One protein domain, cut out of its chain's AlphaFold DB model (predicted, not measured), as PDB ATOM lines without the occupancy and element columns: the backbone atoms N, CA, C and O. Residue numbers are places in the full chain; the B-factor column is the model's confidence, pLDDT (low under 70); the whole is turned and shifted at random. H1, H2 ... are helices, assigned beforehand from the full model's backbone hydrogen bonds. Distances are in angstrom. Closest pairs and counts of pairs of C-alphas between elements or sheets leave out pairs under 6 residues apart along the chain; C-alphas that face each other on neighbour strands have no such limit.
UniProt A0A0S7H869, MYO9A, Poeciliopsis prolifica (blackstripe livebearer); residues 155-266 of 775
ATOM      1  N   ILE A 155     172.759 142.619 239.700       72.56
ATOM      2  CA  ILE A 155     171.458 141.935 239.571       72.56
ATOM      3  C   ILE A 155     171.034 141.908 238.106       72.56
ATOM      4  O   ILE A 155     170.692 140.851 237.577       72.56
ATOM      5  N   LEU A 156     171.051 143.079 237.465       77.31
ATOM      6  CA  LEU A 156     170.557 143.283 236.109       77.31
ATOM      7  C   LEU A 156     171.765 143.453 235.187       77.31
ATOM      8  O   LEU A 156     172.494 144.443 235.270       77.31
ATOM      9  N   THR A 157     172.008 142.423 234.382       76.56
ATOM     10  CA  THR A 157     173.202 142.221 233.544       76.56
ATOM     11  C   THR A 157     172.868 141.987 232.071       76.56
ATOM     12  O   THR A 157     173.721 142.218 231.224       76.56
ATOM     13  N   SER A 158     171.642 141.561 231.751       75.75
ATOM     14  CA  SER A 158     171.196 141.247 230.390       75.75
ATOM     15  C   SER A 158     169.811 141.825 230.079       75.75
ATOM     16  O   SER A 158     169.010 142.093 230.976       75.75
ATOM     17  N   ALA A 159     169.476 141.928 228.789       73.75
ATOM     18  CA  ALA A 159     168.127 142.273 228.327       73.75
ATOM     19  C   ALA A 159     167.036 141.312 228.840       73.75
ATOM     20  O   ALA A 159     165.870 141.700 228.935       73.75
ATOM     21  N   HIS A 160     167.400 140.066 229.164       78.88
ATOM     22  CA  HIS A 160     166.499 139.094 229.776       78.88
ATOM     23  C   HIS A 160     166.206 139.465 231.239       78.88
ATOM     24  O   HIS A 160     165.037 139.532 231.616       78.88
ATOM     25  N   ASP A 161     167.236 139.810 232.021       79.81
ATOM     26  CA  ASP A 161     167.104 140.191 233.437       79.81
ATOM     27  C   ASP A 161     166.158 141.383 233.642       79.81
ATOM     28  O   ASP A 161     165.353 141.403 234.572       79.81
ATOM     29  N   TYR A 162     166.235 142.387 232.760       78.12
ATOM     30  CA  TYR A 162     165.343 143.548 232.808       78.12
ATOM     31  C   TYR A 162     163.877 143.163 232.574       78.12
ATOM     32  O   TYR A 162     162.986 143.701 233.235       78.12
ATOM     33  N   ARG A 163     163.615 142.206 231.673       78.38
ATOM     34  CA  ARG A 163     162.259 141.703 231.418       78.38
ATOM     35  C   ARG A 163     161.748 140.864 232.586       78.38
ATOM     36  O   ARG A 163     160.644 141.122 233.052       78.38
ATOM     37  N   THR A 164     162.540 139.931 233.121       84.06
ATOM     38  CA  THR A 164     162.104 139.120 234.274       84.06
ATOM     39  C   THR A 164     161.886 139.967 235.527       84.06
ATOM     40  O   THR A 164     160.915 139.733 236.245       84.06
ATOM     41  N   MET A 165     162.702 141.002 235.761       84.56
ATOM     42  CA  MET A 165     162.476 141.981 236.834       84.56
ATOM     43  C   MET A 165     161.189 142.790 236.617       84.56
ATOM     44  O   MET A 165     160.431 142.990 237.565       84.56
ATOM     45  N   ASN A 166     160.892 143.223 235.385       84.88
ATOM     46  CA  ASN A 166     159.626 143.898 235.076       84.88
ATOM     47  C   ASN A 166     158.409 143.009 235.382       84.88
ATOM     48  O   ASN A 166     157.480 143.475 236.041       84.88
ATOM     49  N   GLU A 167     158.429 141.744 234.952       84.56
ATOM     50  CA  GLU A 167     157.331 140.797 235.199       84.56
ATOM     51  C   GLU A 167     157.184 140.452 236.687       84.56
ATOM     52  O   GLU A 167     156.068 140.403 237.209       84.56
ATOM     53  N   PHE A 168     158.298 140.284 237.406       89.06
ATOM     54  CA  PHE A 168     158.293 140.098 238.857       89.06
ATOM     55  C   PHE A 168     157.653 141.290 239.582       89.06
ATOM     56  O   PHE A 168     156.752 141.105 240.402       89.06
ATOM     57  N   LEU A 169     158.066 142.518 239.247       88.38
ATOM     58  CA  LEU A 169     157.506 143.735 239.837       88.38
ATOM     59  C   LEU A 169     156.028 143.918 239.465       88.38
ATOM     60  O   LEU A 169     155.243 144.284 240.336       88.38
ATOM     61  N   MET A 170     155.619 143.616 238.227       84.56
ATOM     62  CA  MET A 170     154.205 143.616 237.825       84.56
ATOM     63  C   MET A 170     153.378 142.647 238.668       84.56
ATOM     64  O   MET A 170     152.359 143.048 239.228       84.56
ATOM     65  N   LYS A 171     153.840 141.401 238.820       86.62
ATOM     66  CA  LYS A 171     153.173 140.387 239.645       86.62
ATOM     67  C   LYS A 171     153.077 140.822 241.110       86.62
ATOM     68  O   LYS A 171     152.000 140.738 241.687       86.62
ATOM     69  N   LYS A 172     154.157 141.351 241.697       85.25
ATOM     70  CA  LYS A 172     154.170 141.843 243.089       85.25
ATOM     71  C   LYS A 172     153.252 143.045 243.303       85.25
ATOM     72  O   LYS A 172     152.593 143.126 244.335       85.25
ATOM     73  N   ILE A 173     153.182 143.959 242.336       87.00
ATOM     74  CA  ILE A 173     152.247 145.089 242.362       87.00
ATOM     75  C   ILE A 173     150.798 144.591 242.244       87.00
ATOM     76  O   ILE A 173     149.957 145.031 243.019       87.00
ATOM     77  N   ALA A 174     150.514 143.645 241.345       85.75
ATOM     78  CA  ALA A 174     149.181 143.061 241.187       85.75
ATOM     79  C   ALA A 174     148.732 142.267 242.427       85.75
ATOM     80  O   ALA A 174     147.600 142.439 242.873       85.75
ATOM     81  N   ASP A 175     149.620 141.467 243.034       82.38
ATOM     82  CA  ASP A 175     149.374 140.793 244.315       82.38
ATOM     83  C   ASP A 175     148.995 141.827 245.401       82.38
ATOM     84  O   ASP A 175     147.978 141.668 246.078       82.38
ATOM     85  N   LEU A 176     149.758 142.923 245.525       80.44
ATOM     86  CA  LEU A 176     149.507 144.003 246.493       80.44
ATOM     87  C   LEU A 176     148.242 144.830 246.205       80.44
ATOM     88  O   LEU A 176     147.615 145.314 247.145       80.44
ATOM     89  N   ASP A 177     147.861 145.014 244.942       77.69
ATOM     90  CA  ASP A 177     146.613 145.686 244.552       77.69
ATOM     91  C   ASP A 177     145.381 144.758 244.672       77.69
ATOM     92  O   ASP A 177     144.253 145.247 244.700       77.69
ATOM     93  N   SER A 178     145.582 143.433 244.754       74.88
ATOM     94  CA  SER A 178     144.507 142.433 244.892       74.88
ATOM     95  C   SER A 178     144.034 142.203 246.333       74.88
ATOM     96  O   SER A 178     142.894 141.785 246.547       74.88
ATOM     97  N   GLU A 179     144.880 142.500 247.325       64.81
ATOM     98  CA  GLU A 179     144.467 142.571 248.729       64.81
ATOM     99  C   GLU A 179     143.527 143.779 248.928       64.81
ATOM    100  O   GLU A 179     143.752 144.871 248.413       64.81
ATOM    101  N   ASP A 180     142.447 143.548 249.673       54.56
ATOM    102  CA  ASP A 180     141.230 144.364 249.807       54.56
ATOM    103  C   ASP A 180     141.495 145.873 250.079       54.56
ATOM    104  O   ASP A 180     141.515 146.322 251.229       54.56
ATOM    105  N   SER A 181     141.637 146.673 249.010       57.16
ATOM    106  CA  SER A 181     142.071 148.092 249.013       57.16
ATOM    107  C   SER A 181     141.222 149.049 249.860       57.16
ATOM    108  O   SER A 181     141.637 150.160 250.182       57.16
ATOM    109  N   LYS A 182     140.058 148.587 250.325       56.84
ATOM    110  CA  LYS A 182     139.216 149.228 251.350       56.84
ATOM    111  C   LYS A 182     139.854 149.255 252.751       56.84
ATOM    112  O   LYS A 182     139.217 149.736 253.687       56.84
ATOM    113  N   LYS A 183     141.057 148.697 252.920       61.00
ATOM    114  CA  LYS A 183     141.815 148.647 254.182       61.00
ATOM    115  C   LYS A 183     143.265 149.128 254.056       61.00
ATOM    116  O   LYS A 183     143.989 149.033 255.044       61.00
ATOM    117  N   ASP A 184     143.678 149.631 252.890       71.19
ATOM    118  CA  ASP A 184     145.028 150.169 252.701       71.19
ATOM    119  C   ASP A 184     145.286 151.298 253.703       71.19
ATOM    120  O   ASP A 184     144.582 152.311 253.734       71.19
ATOM    121  N   THR A 185     146.305 151.129 254.541       78.12
ATOM    122  CA  THR A 185     146.773 152.211 255.404       78.12
ATOM    123  C   THR A 185     147.630 153.175 254.582       78.12
ATOM    124  O   THR A 185     148.133 152.826 253.514       78.12
ATOM    125  N   MET A 186     147.861 154.398 255.073       69.19
ATOM    126  CA  MET A 186     148.715 155.369 254.362       69.19
ATOM    127  C   MET A 186     150.134 154.821 254.098       69.19
ATOM    128  O   MET A 186     150.763 155.159 253.098       69.19
ATOM    129  N   VAL A 187     150.604 153.918 254.964       70.25
ATOM    130  CA  VAL A 187     151.835 153.132 254.804       70.25
ATOM    131  C   VAL A 187     151.802 152.289 253.523       70.25
ATOM    132  O   VAL A 187     152.737 152.341 252.723       70.25
ATOM    133  N   ASP A 188     150.714 151.551 253.305       77.75
ATOM    134  CA  ASP A 188     150.542 150.681 252.141       77.75
ATOM    135  C   ASP A 188     150.392 151.507 250.856       77.75
ATOM    136  O   ASP A 188     150.996 151.174 249.838       77.75
ATOM    137  N   VAL A 189     149.667 152.633 250.909       81.19
ATOM    138  CA  VAL A 189     149.522 153.571 249.780       81.19
ATOM    139  C   VAL A 189     150.881 154.131 249.346       81.19
ATOM    140  O   VAL A 189     151.219 154.062 248.161       81.19
ATOM    141  N   VAL A 190     151.693 154.629 250.288       82.19
ATOM    142  CA  VAL A 190     153.043 155.150 250.004       82.19
ATOM    143  C   VAL A 190     153.945 154.058 249.427       82.19
ATOM    144  O   VAL A 190     154.625 154.300 248.427       82.19
ATOM    145  N   PHE A 191     153.924 152.844 249.987       85.38
ATOM    146  CA  PHE A 191     154.740 151.734 249.488       85.38
ATOM    147  C   PHE A 191     154.314 151.285 248.080       85.38
ATOM    148  O   PHE A 191     155.159 151.200 247.189       85.38
ATOM    149  N   LYS A 192     153.009 151.080 247.829       86.06
ATOM    150  CA  LYS A 192     152.476 150.721 246.499       86.06
ATOM    151  C   LYS A 192     152.791 151.799 245.456       86.06
ATOM    152  O   LYS A 192     153.188 151.464 244.340       86.06
ATOM    153  N   LYS A 193     152.664 153.086 245.807       85.81
ATOM    154  CA  LYS A 193     152.998 154.225 244.928       85.81
ATOM    155  C   LYS A 193     154.496 154.274 244.603       85.81
ATOM    156  O   LYS A 193     154.855 154.405 243.435       85.81
ATOM    157  N   SER A 194     155.354 154.071 245.602       88.94
ATOM    158  CA  SER A 194     156.817 154.040 245.437       88.94
ATOM    159  C   SER A 194     157.285 152.839 244.607       88.94
ATOM    160  O   SER A 194     158.173 152.978 243.773       88.94
ATOM    161  N   LEU A 195     156.658 151.668 244.770       88.31
ATOM    162  CA  LEU A 195     156.966 150.467 243.983       88.31
ATOM    163  C   LEU A 195     156.526 150.604 242.514       88.31
ATOM    164  O   LEU A 195     157.238 150.152 241.615       88.31
ATOM    165  N   LYS A 196     155.398 151.281 242.257       88.81
ATOM    166  CA  LYS A 196     154.937 151.634 240.903       88.81
ATOM    167  C   LYS A 196     155.888 152.633 240.224       88.81
ATOM    168  O   LYS A 196     156.315 152.370 239.104       88.81
ATOM    169  N   GLU A 197     156.288 153.705 240.913       87.62
ATOM    170  CA  GLU A 197     157.291 154.677 240.428       87.62
ATOM    171  C   GLU A 197     158.662 154.009 240.190       87.62
ATOM    172  O   GLU A 197     159.282 154.226 239.151       87.62
ATOM    173  N   PHE A 198     159.115 153.127 241.091       89.56
ATOM    174  CA  PHE A 198     160.350 152.355 240.913       89.56
ATOM    175  C   PHE A 198     160.291 151.459 239.673       89.56
ATOM    176  O   PHE A 198     161.217 151.482 238.864       89.56
ATOM    177  N   ARG A 199     159.193 150.719 239.461       88.69
ATOM    178  CA  ARG A 199     159.020 149.909 238.246       88.69
ATOM    179  C   ARG A 199     159.065 150.781 236.982       88.69
ATOM    180  O   ARG A 199     159.722 150.401 236.017       88.69
ATOM    181  N   ILE A 200     158.407 151.943 236.988       84.69
ATOM    182  CA  ILE A 200     158.441 152.899 235.867       84.69
ATOM    183  C   ILE A 200     159.867 153.412 235.629       84.69
ATOM    184  O   ILE A 200     160.282 153.521 234.477       84.69
ATOM    185  N   ASN A 201     160.645 153.666 236.685       82.31
ATOM    186  CA  ASN A 201     162.045 154.060 236.562       82.31
ATOM    187  C   ASN A 201     162.903 152.942 235.939       82.31
ATOM    188  O   ASN A 201     163.611 153.200 234.971       82.31
ATOM    189  N   ILE A 202     162.773 151.692 236.404       80.31
ATOM    190  CA  ILE A 202     163.483 150.545 235.810       80.31
ATOM    191  C   ILE A 202     163.100 150.339 234.338       80.31
ATOM    192  O   ILE A 202     163.974 150.087 233.512       80.31
ATOM    193  N   PHE A 203     161.821 150.489 233.985       74.50
ATOM    194  CA  PHE A 203     161.371 150.387 232.597       74.50
ATOM    195  C   PHE A 203     161.957 151.523 231.738       74.50
ATOM    196  O   PHE A 203     162.704 151.268 230.797       74.50
ATOM    197  N   ASN A 204     161.711 152.782 232.106       73.62
ATOM    198  CA  ASN A 204     162.109 153.938 231.300       73.62
ATOM    199  C   ASN A 204     163.633 154.116 231.210       73.62
ATOM    200  O   ASN A 204     164.144 154.411 230.135       73.62
ATOM    201  N   SER A 205     164.374 153.935 232.309       66.88
ATOM    202  CA  SER A 205     165.826 154.164 232.327       66.88
ATOM    203  C   SER A 205     166.634 153.059 231.643       66.88
ATOM    204  O   SER A 205     167.751 153.331 231.205       66.88
ATOM    205  N   TYR A 206     166.093 151.839 231.513       62.88
ATOM    206  CA  TYR A 206     166.831 150.705 230.940       62.88
ATOM    207  C   TYR A 206     166.276 150.184 229.611       62.88
ATOM    208  O   TYR A 206     167.043 149.590 228.856       62.88
ATOM    209  N   SER A 207     165.046 150.529 229.210       57.41
ATOM    210  CA  SER A 207     164.638 150.412 227.799       57.41
ATOM    211  C   SER A 207     165.551 151.224 226.870       57.41
ATOM    212  O   SER A 207     165.870 150.754 225.782       57.41
ATOM    213  N   THR A 208     166.043 152.393 227.300       54.56
ATOM    214  CA  THR A 208     167.029 153.178 226.530       54.56
ATOM    215  C   THR A 208     168.416 152.527 226.508       54.56
ATOM    216  O   THR A 208     169.101 152.597 225.492       54.56
ATOM    217  N   ALA A 209     168.830 151.848 227.584       55.09
ATOM    218  CA  ALA A 209     170.119 151.150 227.630       55.09
ATOM    219  C   ALA A 209     170.196 149.995 226.609       55.09
ATOM    220  O   ALA A 209     171.249 149.758 226.024       55.09
ATOM    221  N   LEU A 210     169.064 149.335 226.334       49.94
ATOM    222  CA  LEU A 210     168.958 148.280 225.320       49.94
ATOM    223  C   LEU A 210     169.038 148.782 223.869       49.94
ATOM    224  O   LEU A 210     169.202 147.969 222.967       49.94
ATOM    225  N   ALA A 211     168.954 150.094 223.631       52.03
ATOM    226  CA  ALA A 211     169.123 150.681 222.300       52.03
ATOM    227  C   ALA A 211     170.591 151.001 221.950       52.03
ATOM    228  O   ALA A 211     170.855 151.446 220.836       52.03
ATOM    229  N   MET A 212     171.529 150.829 222.893       53.38
ATOM    230  CA  MET A 212     172.909 151.339 222.794       53.38
ATOM    231  C   MET A 212     174.007 150.285 223.049       53.38
ATOM    232  O   MET A 212     175.178 150.619 222.934       53.38
ATOM    233  N   ASP A 213     173.644 149.050 223.422       51.66
ATOM    234  CA  ASP A 213     174.541 147.899 223.700       51.66
ATOM    235  C   ASP A 213     175.727 148.168 224.663       51.66
ATOM    236  O   ASP A 213     176.743 147.479 224.681       51.66
ATOM    237  N   ASP A 214     175.596 149.183 225.519       53.50
ATOM    238  CA  ASP A 214     176.721 149.829 226.218       53.50
ATOM    239  C   ASP A 214     177.210 149.081 227.486       53.50
ATOM    240  O   ASP A 214     177.741 149.679 228.421       53.50
ATOM    241  N   GLY A 215     176.961 147.768 227.581       54.91
ATOM    242  CA  GLY A 215     177.478 146.863 228.627       54.91
ATOM    243  C   GLY A 215     177.100 147.166 230.093       54.91
ATOM    244  O   GLY A 215     177.604 146.511 231.010       54.91
ATOM    245  N   ARG A 216     176.242 148.162 230.358       61.81
ATOM    246  CA  ARG A 216     175.979 148.669 231.718       61.81
ATOM    247  C   ARG A 216     175.120 147.705 232.541       61.81
ATOM    248  O   ARG A 216     173.931 147.527 232.280       61.81
ATOM    249  N   SER A 217     175.716 147.149 233.595       68.94
ATOM    250  CA  SER A 217     175.038 146.306 234.587       68.94
ATOM    251  C   SER A 217     174.843 147.031 235.923       68.94
ATOM    252  O   SER A 217     175.674 147.842 236.332       68.94
ATOM    253  N   ILE A 218     173.735 146.745 236.613       76.19
ATOM    254  CA  ILE A 218     173.329 147.453 237.841       76.19
ATOM    255  C   ILE A 218     173.583 146.584 239.071       76.19
ATOM    256  O   ILE A 218     173.204 145.408 239.095       76.19
ATOM    257  N   ARG A 219     174.164 147.164 240.129       82.56
ATOM    258  CA  ARG A 219     174.405 146.448 241.389       82.56
ATOM    259  C   ARG A 219     173.199 146.500 242.316       82.56
ATOM    260  O   ARG A 219     172.435 147.464 242.327       82.56
ATOM    261  N   TYR A 220     173.103 145.492 243.176       81.25
ATOM    262  CA  TYR A 220     172.111 145.355 244.243       81.25
ATOM    263  C   TYR A 220     171.909 146.658 245.033       81.25
ATOM    264  O   TYR A 220     170.786 147.141 245.173       81.25
ATOM    265  N   LYS A 221     173.009 147.277 245.486       81.88
ATOM    266  CA  LYS A 221     172.972 148.530 246.255       81.88
ATOM    267  C   LYS A 221     172.459 149.733 245.461       81.88
ATOM    268  O   LYS A 221     171.919 150.655 246.056       81.88
ATOM    269  N   ASP A 222     172.638 149.740 244.140       83.19
ATOM    270  CA  ASP A 222     172.236 150.867 243.299       83.19
ATOM    271  C   ASP A 222     170.710 150.831 243.095       83.19
ATOM    272  O   ASP A 222     170.051 151.861 243.186       83.19
ATOM    273  N   LEU A 223     170.129 149.630 242.942       84.25
ATOM    274  CA  LEU A 223     168.674 149.411 242.946       84.25
ATOM    275  C   LEU A 223     168.049 149.697 244.321       84.25
ATOM    276  O   LEU A 223     166.985 150.308 244.398       84.25
ATOM    277  N   HIS A 224     168.720 149.298 245.406       81.62
ATOM    278  CA  HIS A 224     168.313 149.605 246.781       81.62
ATOM    279  C   HIS A 224     168.278 151.120 247.036       81.62
ATOM    280  O   HIS A 224     167.256 151.639 247.475       81.62
ATOM    281  N   ALA A 225     169.358 151.839 246.710       84.81
ATOM    282  CA  ALA A 225     169.444 153.292 246.866       84.81
ATOM    283  C   ALA A 225     168.454 154.045 245.958       84.81
ATOM    284  O   ALA A 225     167.891 155.059 246.366       84.81
ATOM    285  N   LEU A 226     168.193 153.537 244.748       86.00
ATOM    286  CA  LEU A 226     167.170 154.073 243.848       86.00
ATOM    287  C   LEU A 226     165.759 153.938 244.443       86.00
ATOM    288  O   LEU A 226     164.997 154.905 244.420       86.00
ATOM    289  N   PHE A 227     165.413 152.774 245.006       88.25
ATOM    290  CA  PHE A 227     164.128 152.589 245.685       88.25
ATOM    291  C   PHE A 227     164.015 153.463 246.938       88.25
ATOM    292  O   PHE A 227     162.996 154.113 247.129       88.25
ATOM    293  N   GLU A 228     165.067 153.532 247.754       85.94
ATOM    294  CA  GLU A 228     165.142 154.382 248.949       85.94
ATOM    295  C   GLU A 228     164.942 155.870 248.603       85.94
ATOM    296  O   GLU A 228     164.113 156.539 249.219       85.94
ATOM    297  N   HIS A 229     165.586 156.368 247.543       86.12
ATOM    298  CA  HIS A 229     165.389 157.734 247.051       86.12
ATOM    299  C   HIS A 229     163.969 157.987 246.515       86.12
ATOM    300  O   HIS A 229     163.371 159.023 246.812       86.12
ATOM    301  N   ILE A 230     163.406 157.050 245.743       87.31
ATOM    302  CA  ILE A 230     162.027 157.144 245.234       87.31
ATOM    303  C   ILE A 230     161.023 157.152 246.394       87.31
ATOM    304  O   ILE A 230     160.114 157.979 246.412       87.31
ATOM    305  N   LEU A 231     161.227 156.296 247.392       85.38
ATOM    306  CA  LEU A 231     160.407 156.195 248.591       85.38
ATOM    307  C   LEU A 231     160.448 157.487 249.423       85.38
ATOM    308  O   LEU A 231     159.394 158.012 249.784       85.38
ATOM    309  N   GLU A 232     161.635 158.057 249.662       84.50
ATOM    310  CA  GLU A 232     161.758 159.370 250.306       84.50
ATOM    311  C   GLU A 232     161.072 160.485 249.498       84.50
ATOM    312  O   GLU A 232     160.391 161.337 250.070       84.50
ATOM    313  N   LYS A 233     161.246 160.502 248.168       85.44
ATOM    314  CA  LYS A 233     160.600 161.467 247.263       85.44
ATOM    315  C   LYS A 233     159.077 161.365 247.374       85.44
ATOM    316  O   LYS A 233     158.418 162.388 247.543       85.44
ATOM    317  N   THR A 234     158.515 160.157 247.342       84.56
ATOM    318  CA  THR A 234     157.074 159.928 247.514       84.56
ATOM    319  C   THR A 234     156.600 160.355 248.907       84.56
ATOM    320  O   THR A 234     155.620 161.087 248.997       84.56
ATOM    321  N   MET A 235     157.319 160.021 249.984       79.62
ATOM    322  CA  MET A 235     156.981 160.478 251.344       79.62
ATOM    323  C   MET A 235     156.975 162.006 251.492       79.62
ATOM    324  O   MET A 235     156.094 162.547 252.161       79.62
ATOM    325  N   ARG A 236     157.934 162.707 250.871       78.25
ATOM    326  CA  ARG A 236     157.997 164.182 250.864       78.25
ATOM    327  C   ARG A 236     156.836 164.810 250.085       78.25
ATOM    328  O   ARG A 236     156.404 165.904 250.438       78.25
ATOM    329  N   LEU A 237     156.320 164.128 249.059       77.00
ATOM    330  CA  LEU A 237     155.179 164.585 248.256       77.00
ATOM    331  C   LEU A 237     153.819 164.378 248.949       77.00
ATOM    332  O   LEU A 237     152.918 165.175 248.716       77.00
ATOM    333  N   GLU A 238     153.671 163.381 249.831       74.44
ATOM    334  CA  GLU A 238     152.444 163.180 250.637       74.44
ATOM    335  C   GLU A 238     152.360 164.085 251.895       74.44
ATOM    336  O   GLU A 238     151.407 163.984 252.665       74.44
ATOM    337  N   GLN A 239     153.359 164.953 252.119       58.44
ATOM    338  CA  GLN A 239     153.391 166.069 253.088       58.44
ATOM    339  C   GLN A 239     152.691 165.833 254.447       58.44
ATOM    340  O   GLN A 239     151.650 166.422 254.750       58.44
ATOM    341  N   ARG A 240     153.308 165.016 255.314       58.94
ATOM    342  CA  ARG A 240     152.936 164.865 256.735       58.94
ATOM    343  C   ARG A 240     154.150 164.695 257.648       58.94
ATOM    344  O   ARG A 240     155.198 164.221 257.215       58.94
ATOM    345  N   ASP A 241     153.968 165.049 258.919       55.56
ATOM    346  CA  ASP A 241     154.972 164.921 259.977       55.56
ATOM    347  C   ASP A 241     155.120 163.458 260.429       55.56
ATOM    348  O   ASP A 241     154.343 162.946 261.238       55.56
ATOM    349  N   TRP A 242     156.126 162.766 259.896       62.94
ATOM    350  CA  TRP A 242     156.478 161.403 260.304       62.94
ATOM    351  C   TRP A 242     157.387 161.449 261.543       62.94
ATOM    352  O   TRP A 242     158.541 161.862 261.447       62.94
ATOM    353  N   SER A 243     156.883 161.028 262.710       57.00
ATOM    354  CA  SER A 243     157.613 161.117 263.991       57.00
ATOM    355  C   SER A 243     158.853 160.216 264.077       57.00
ATOM    356  O   SER A 243     159.795 160.524 264.798       57.00
ATOM    357  N   GLU A 244     158.855 159.112 263.332       60.50
ATOM    358  CA  GLU A 244     160.031 158.304 263.004       60.50
ATOM    359  C   GLU A 244     159.976 157.985 261.505       60.50
ATOM    360  O   GLU A 244     158.892 157.963 260.920       60.50
ATOM    361  N   SER A 245     161.121 157.725 260.865       62.12
ATOM    362  CA  SER A 245     161.165 157.439 259.426       62.12
ATOM    363  C   SER A 245     160.905 155.950 259.126       62.12
ATOM    364  O   SER A 245     161.800 155.123 259.342       62.12
ATOM    365  N   PRO A 246     159.731 155.565 258.574       65.44
ATOM    366  CA  PRO A 246     159.445 154.179 258.195       65.44
ATOM    367  C   PRO A 246     160.280 153.673 257.007       65.44
ATOM    368  O   PRO A 246     160.266 152.467 256.746       65.44
ATOM    369  N   VAL A 247     161.046 154.544 256.328       66.19
ATOM    370  CA  VAL A 247     161.956 154.202 255.214       66.19
ATOM    371  C   VAL A 247     162.763 152.948 255.536       66.19
ATOM    372  O   VAL A 247     162.751 151.997 254.764       66.19
ATOM    373  N   LYS A 248     163.378 152.874 256.723       67.69
ATOM    374  CA  LYS A 248     164.226 151.737 257.114       67.69
ATOM    375  C   LYS A 248     163.465 150.409 257.230       67.69
ATOM    376  O   LYS A 248     164.071 149.354 257.070       67.69
ATOM    377  N   VAL A 249     162.157 150.420 257.489       71.00
ATOM    378  CA  VAL A 249     161.324 149.204 257.490       71.00
ATOM    379  C   VAL A 249     160.960 148.823 256.056       71.00
ATOM    380  O   VAL A 249     161.150 147.679 255.657       71.00
ATOM    381  N   TRP A 250     160.507 149.785 255.255       72.25
ATOM    382  CA  TRP A 250     160.068 149.567 253.873       72.25
ATOM    383  C   TRP A 250     161.200 149.204 252.913       72.25
ATOM    384  O   TRP A 250     161.019 148.344 252.056       72.25
ATOM    385  N   VAL A 251     162.380 149.793 253.092       75.62
ATOM    386  CA  VAL A 251     163.609 149.420 252.385       75.62
ATOM    387  C   VAL A 251     164.009 147.984 252.734       75.62
ATOM    388  O   VAL A 251     164.364 147.227 251.837       75.62
ATOM    389  N   ASN A 252     163.842 147.542 253.989       76.75
ATOM    390  CA  ASN A 252     164.018 146.129 254.353       76.75
ATOM    391  C   ASN A 252     162.931 145.212 253.749       76.75
ATOM    392  O   ASN A 252     163.250 144.096 253.347       76.75
ATOM    393  N   THR A 253     161.676 145.657 253.615       80.19
ATOM    394  CA  THR A 253     160.631 144.896 252.894       80.19
ATOM    395  C   THR A 253     160.959 144.762 251.405       80.19
ATOM    396  O   THR A 253     160.883 143.669 250.847       80.19
ATOM    397  N   PHE A 254     161.381 145.850 250.758       82.69
ATOM    398  CA  PHE A 254     161.818 145.839 249.362       82.69
ATOM    399  C   PHE A 254     163.079 144.989 249.161       82.69
ATOM    400  O   PHE A 254     163.182 144.258 248.178       82.69
ATOM    401  N   LYS A 255     163.995 144.990 250.136       81.38
ATOM    402  CA  LYS A 255     165.150 144.089 250.168       81.38
ATOM    403  C   LYS A 255     164.731 142.615 250.124       81.38
ATOM    404  O   LYS A 255     165.311 141.856 249.355       81.38
ATOM    405  N   VAL A 256     163.687 142.222 250.861       82.19
ATOM    406  CA  VAL A 256     163.128 140.858 250.779       82.19
ATOM    407  C   VAL A 256     162.580 140.557 249.379       82.19
ATOM    408  O   VAL A 256     162.792 139.453 248.896       82.19
ATOM    409  N   PHE A 257     161.953 141.516 248.686       82.38
ATOM    410  CA  PHE A 257     161.531 141.316 247.288       82.38
ATOM    411  C   PHE A 257     162.724 141.186 246.321       82.38
ATOM    412  O   PHE A 257     162.664 140.372 245.402       82.38
ATOM    413  N   LEU A 258     163.819 141.931 246.519       81.50
ATOM    414  CA  LEU A 258     165.048 141.761 245.729       81.50
ATOM    415  C   LEU A 258     165.717 140.402 245.988       81.50
ATOM    416  O   LEU A 258     166.142 139.739 245.043       81.50
ATOM    417  N   ASP A 259     165.789 139.965 247.247       78.31
ATOM    418  CA  ASP A 259     166.338 138.657 247.619       78.31
ATOM    419  C   ASP A 259     165.439 137.504 247.106       78.31
ATOM    420  O   ASP A 259     165.940 136.482 246.637       78.31
ATOM    421  N   GLU A 260     164.113 137.677 247.105       82.75
ATOM    422  CA  GLU A 260     163.151 136.749 246.493       82.75
ATOM    423  C   GLU A 260     163.360 136.649 244.970       82.75
ATOM    424  O   GLU A 260     163.533 135.548 244.449       82.75
ATOM    425  N   PHE A 261     163.466 137.780 244.258       81.88
ATOM    426  CA  PHE A 261     163.801 137.803 242.828       81.88
ATOM    427  C   PHE A 261     165.114 137.055 242.533       81.88
ATOM    428  O   PHE A 261     165.167 136.213 241.637       81.88
ATOM    429  N   MET A 262     166.154 137.297 243.336       77.44
ATOM    430  CA  MET A 262     167.459 136.636 243.207       77.44
ATOM    431  C   MET A 262     167.437 135.125 243.499       77.44
ATOM    432  O   MET A 262     168.415 134.453 243.179       77.44
ATOM    433  N   THR A 263     166.370 134.578 244.100       75.06
ATOM    434  CA  THR A 263     166.258 133.140 244.423       75.06
ATOM    435  C   THR A 263     165.210 132.385 243.605       75.06
ATOM    436  O   THR A 263     165.392 131.192 243.377       75.06
ATOM    437  N   GLU A 264     164.145 133.047 243.139       68.25
ATOM    438  CA  GLU A 264     163.081 132.421 242.335       68.25
ATOM    439  C   GLU A 264     163.123 132.812 240.846       68.25
ATOM    440  O   GLU A 264     162.719 132.017 239.999       68.25
ATOM    441  N   TYR A 265     163.626 134.008 240.507       62.28
ATOM    442  CA  TYR A 265     163.561 134.588 239.153       62.28
ATOM    443  C   TYR A 265     164.920 134.722 238.445       62.28
ATOM    444  O   TYR A 265     164.954 135.045 237.256       62.28
ATOM    445  N   LYS A 266     166.026 134.370 239.118       61.59
ATOM    446  CA  LYS A 266     167.274 133.931 238.467       61.59
ATOM    447  C   LYS A 266     167.545 132.438 238.717       61.59
ATOM    448  O   LYS A 266     168.314 132.097 239.618       61.59
TER     449      LYS A 266
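Overview. This is residues 155 to 266 of the 775 residues of the protein "MYO9A" of Poeciliopsis prolifica (blackstripe livebearer) (UniProt A0A0S7H869). Two helical hairpins, H1 with H2 and H3 with H4, pack together so that the four helices touch in a ring, H1 to H2 to H3 to H4 and back to H1. H1 and H2 are nearly antiparallel side by side, H3 crosses H2, and H4 reaches H1 with residues 261 to 265; residues 239 to 244 stick out. The printed part has 112 residues, with four named helices and no named strand, and its class is all helix. It is compact, with a radius of gyration of the C-alphas of 14.7 A, and elongated, spanning 44 by 26 by 22 A.

Arrangement. H1, residues 159 to 178, touches H2, residues 186 to 207, in a hairpin at a shallow tilt of 21 degrees, opposite ways; their closest C-alphas, Leu 169 and Arg 199, are 6.6 A apart. With residues 190 to 198 alone, H2 touches H3, residues 220 to 237, at a steep tilt of 52 degrees; the closest C-alphas, Ser 194 and Leu 231, are 5.2 A apart. H3 and H4, residues 247 to 265, form a hairpin at a steep tilt of 41 degrees, their closest C-alphas, Glu 228 and Val 251, 6.2 A apart. H4 touches H1 at Tyr 265 and Thr 164, the closest C-alphas, 6.8 A apart. H1 and H3 are apart. Every O i to N i+4 pair is within hydrogen-bond range in H2 and H3, 15 of 16 in H1 and 14 of 15 in H4.

Along the chain. H1 begins at C-alpha 159 (168.127, 142.273, 228.327) and is 28.9 A long; H2 is 31.4 A, H3 25.9 A and H4 25.4 A, ending at C-alpha 265 (163.561, 134.588, 239.153).

Size, cuts and confidence. The C-alphas farthest apart, Asp 213 and Ser 243, are 45.7 A apart. The printed part has no cut; the link from H2 to H3 is long. In the printed part, with a mean pLDDT of 75.3, 32 residues are under 70, among them residues 205 to 217 and 239 to 248.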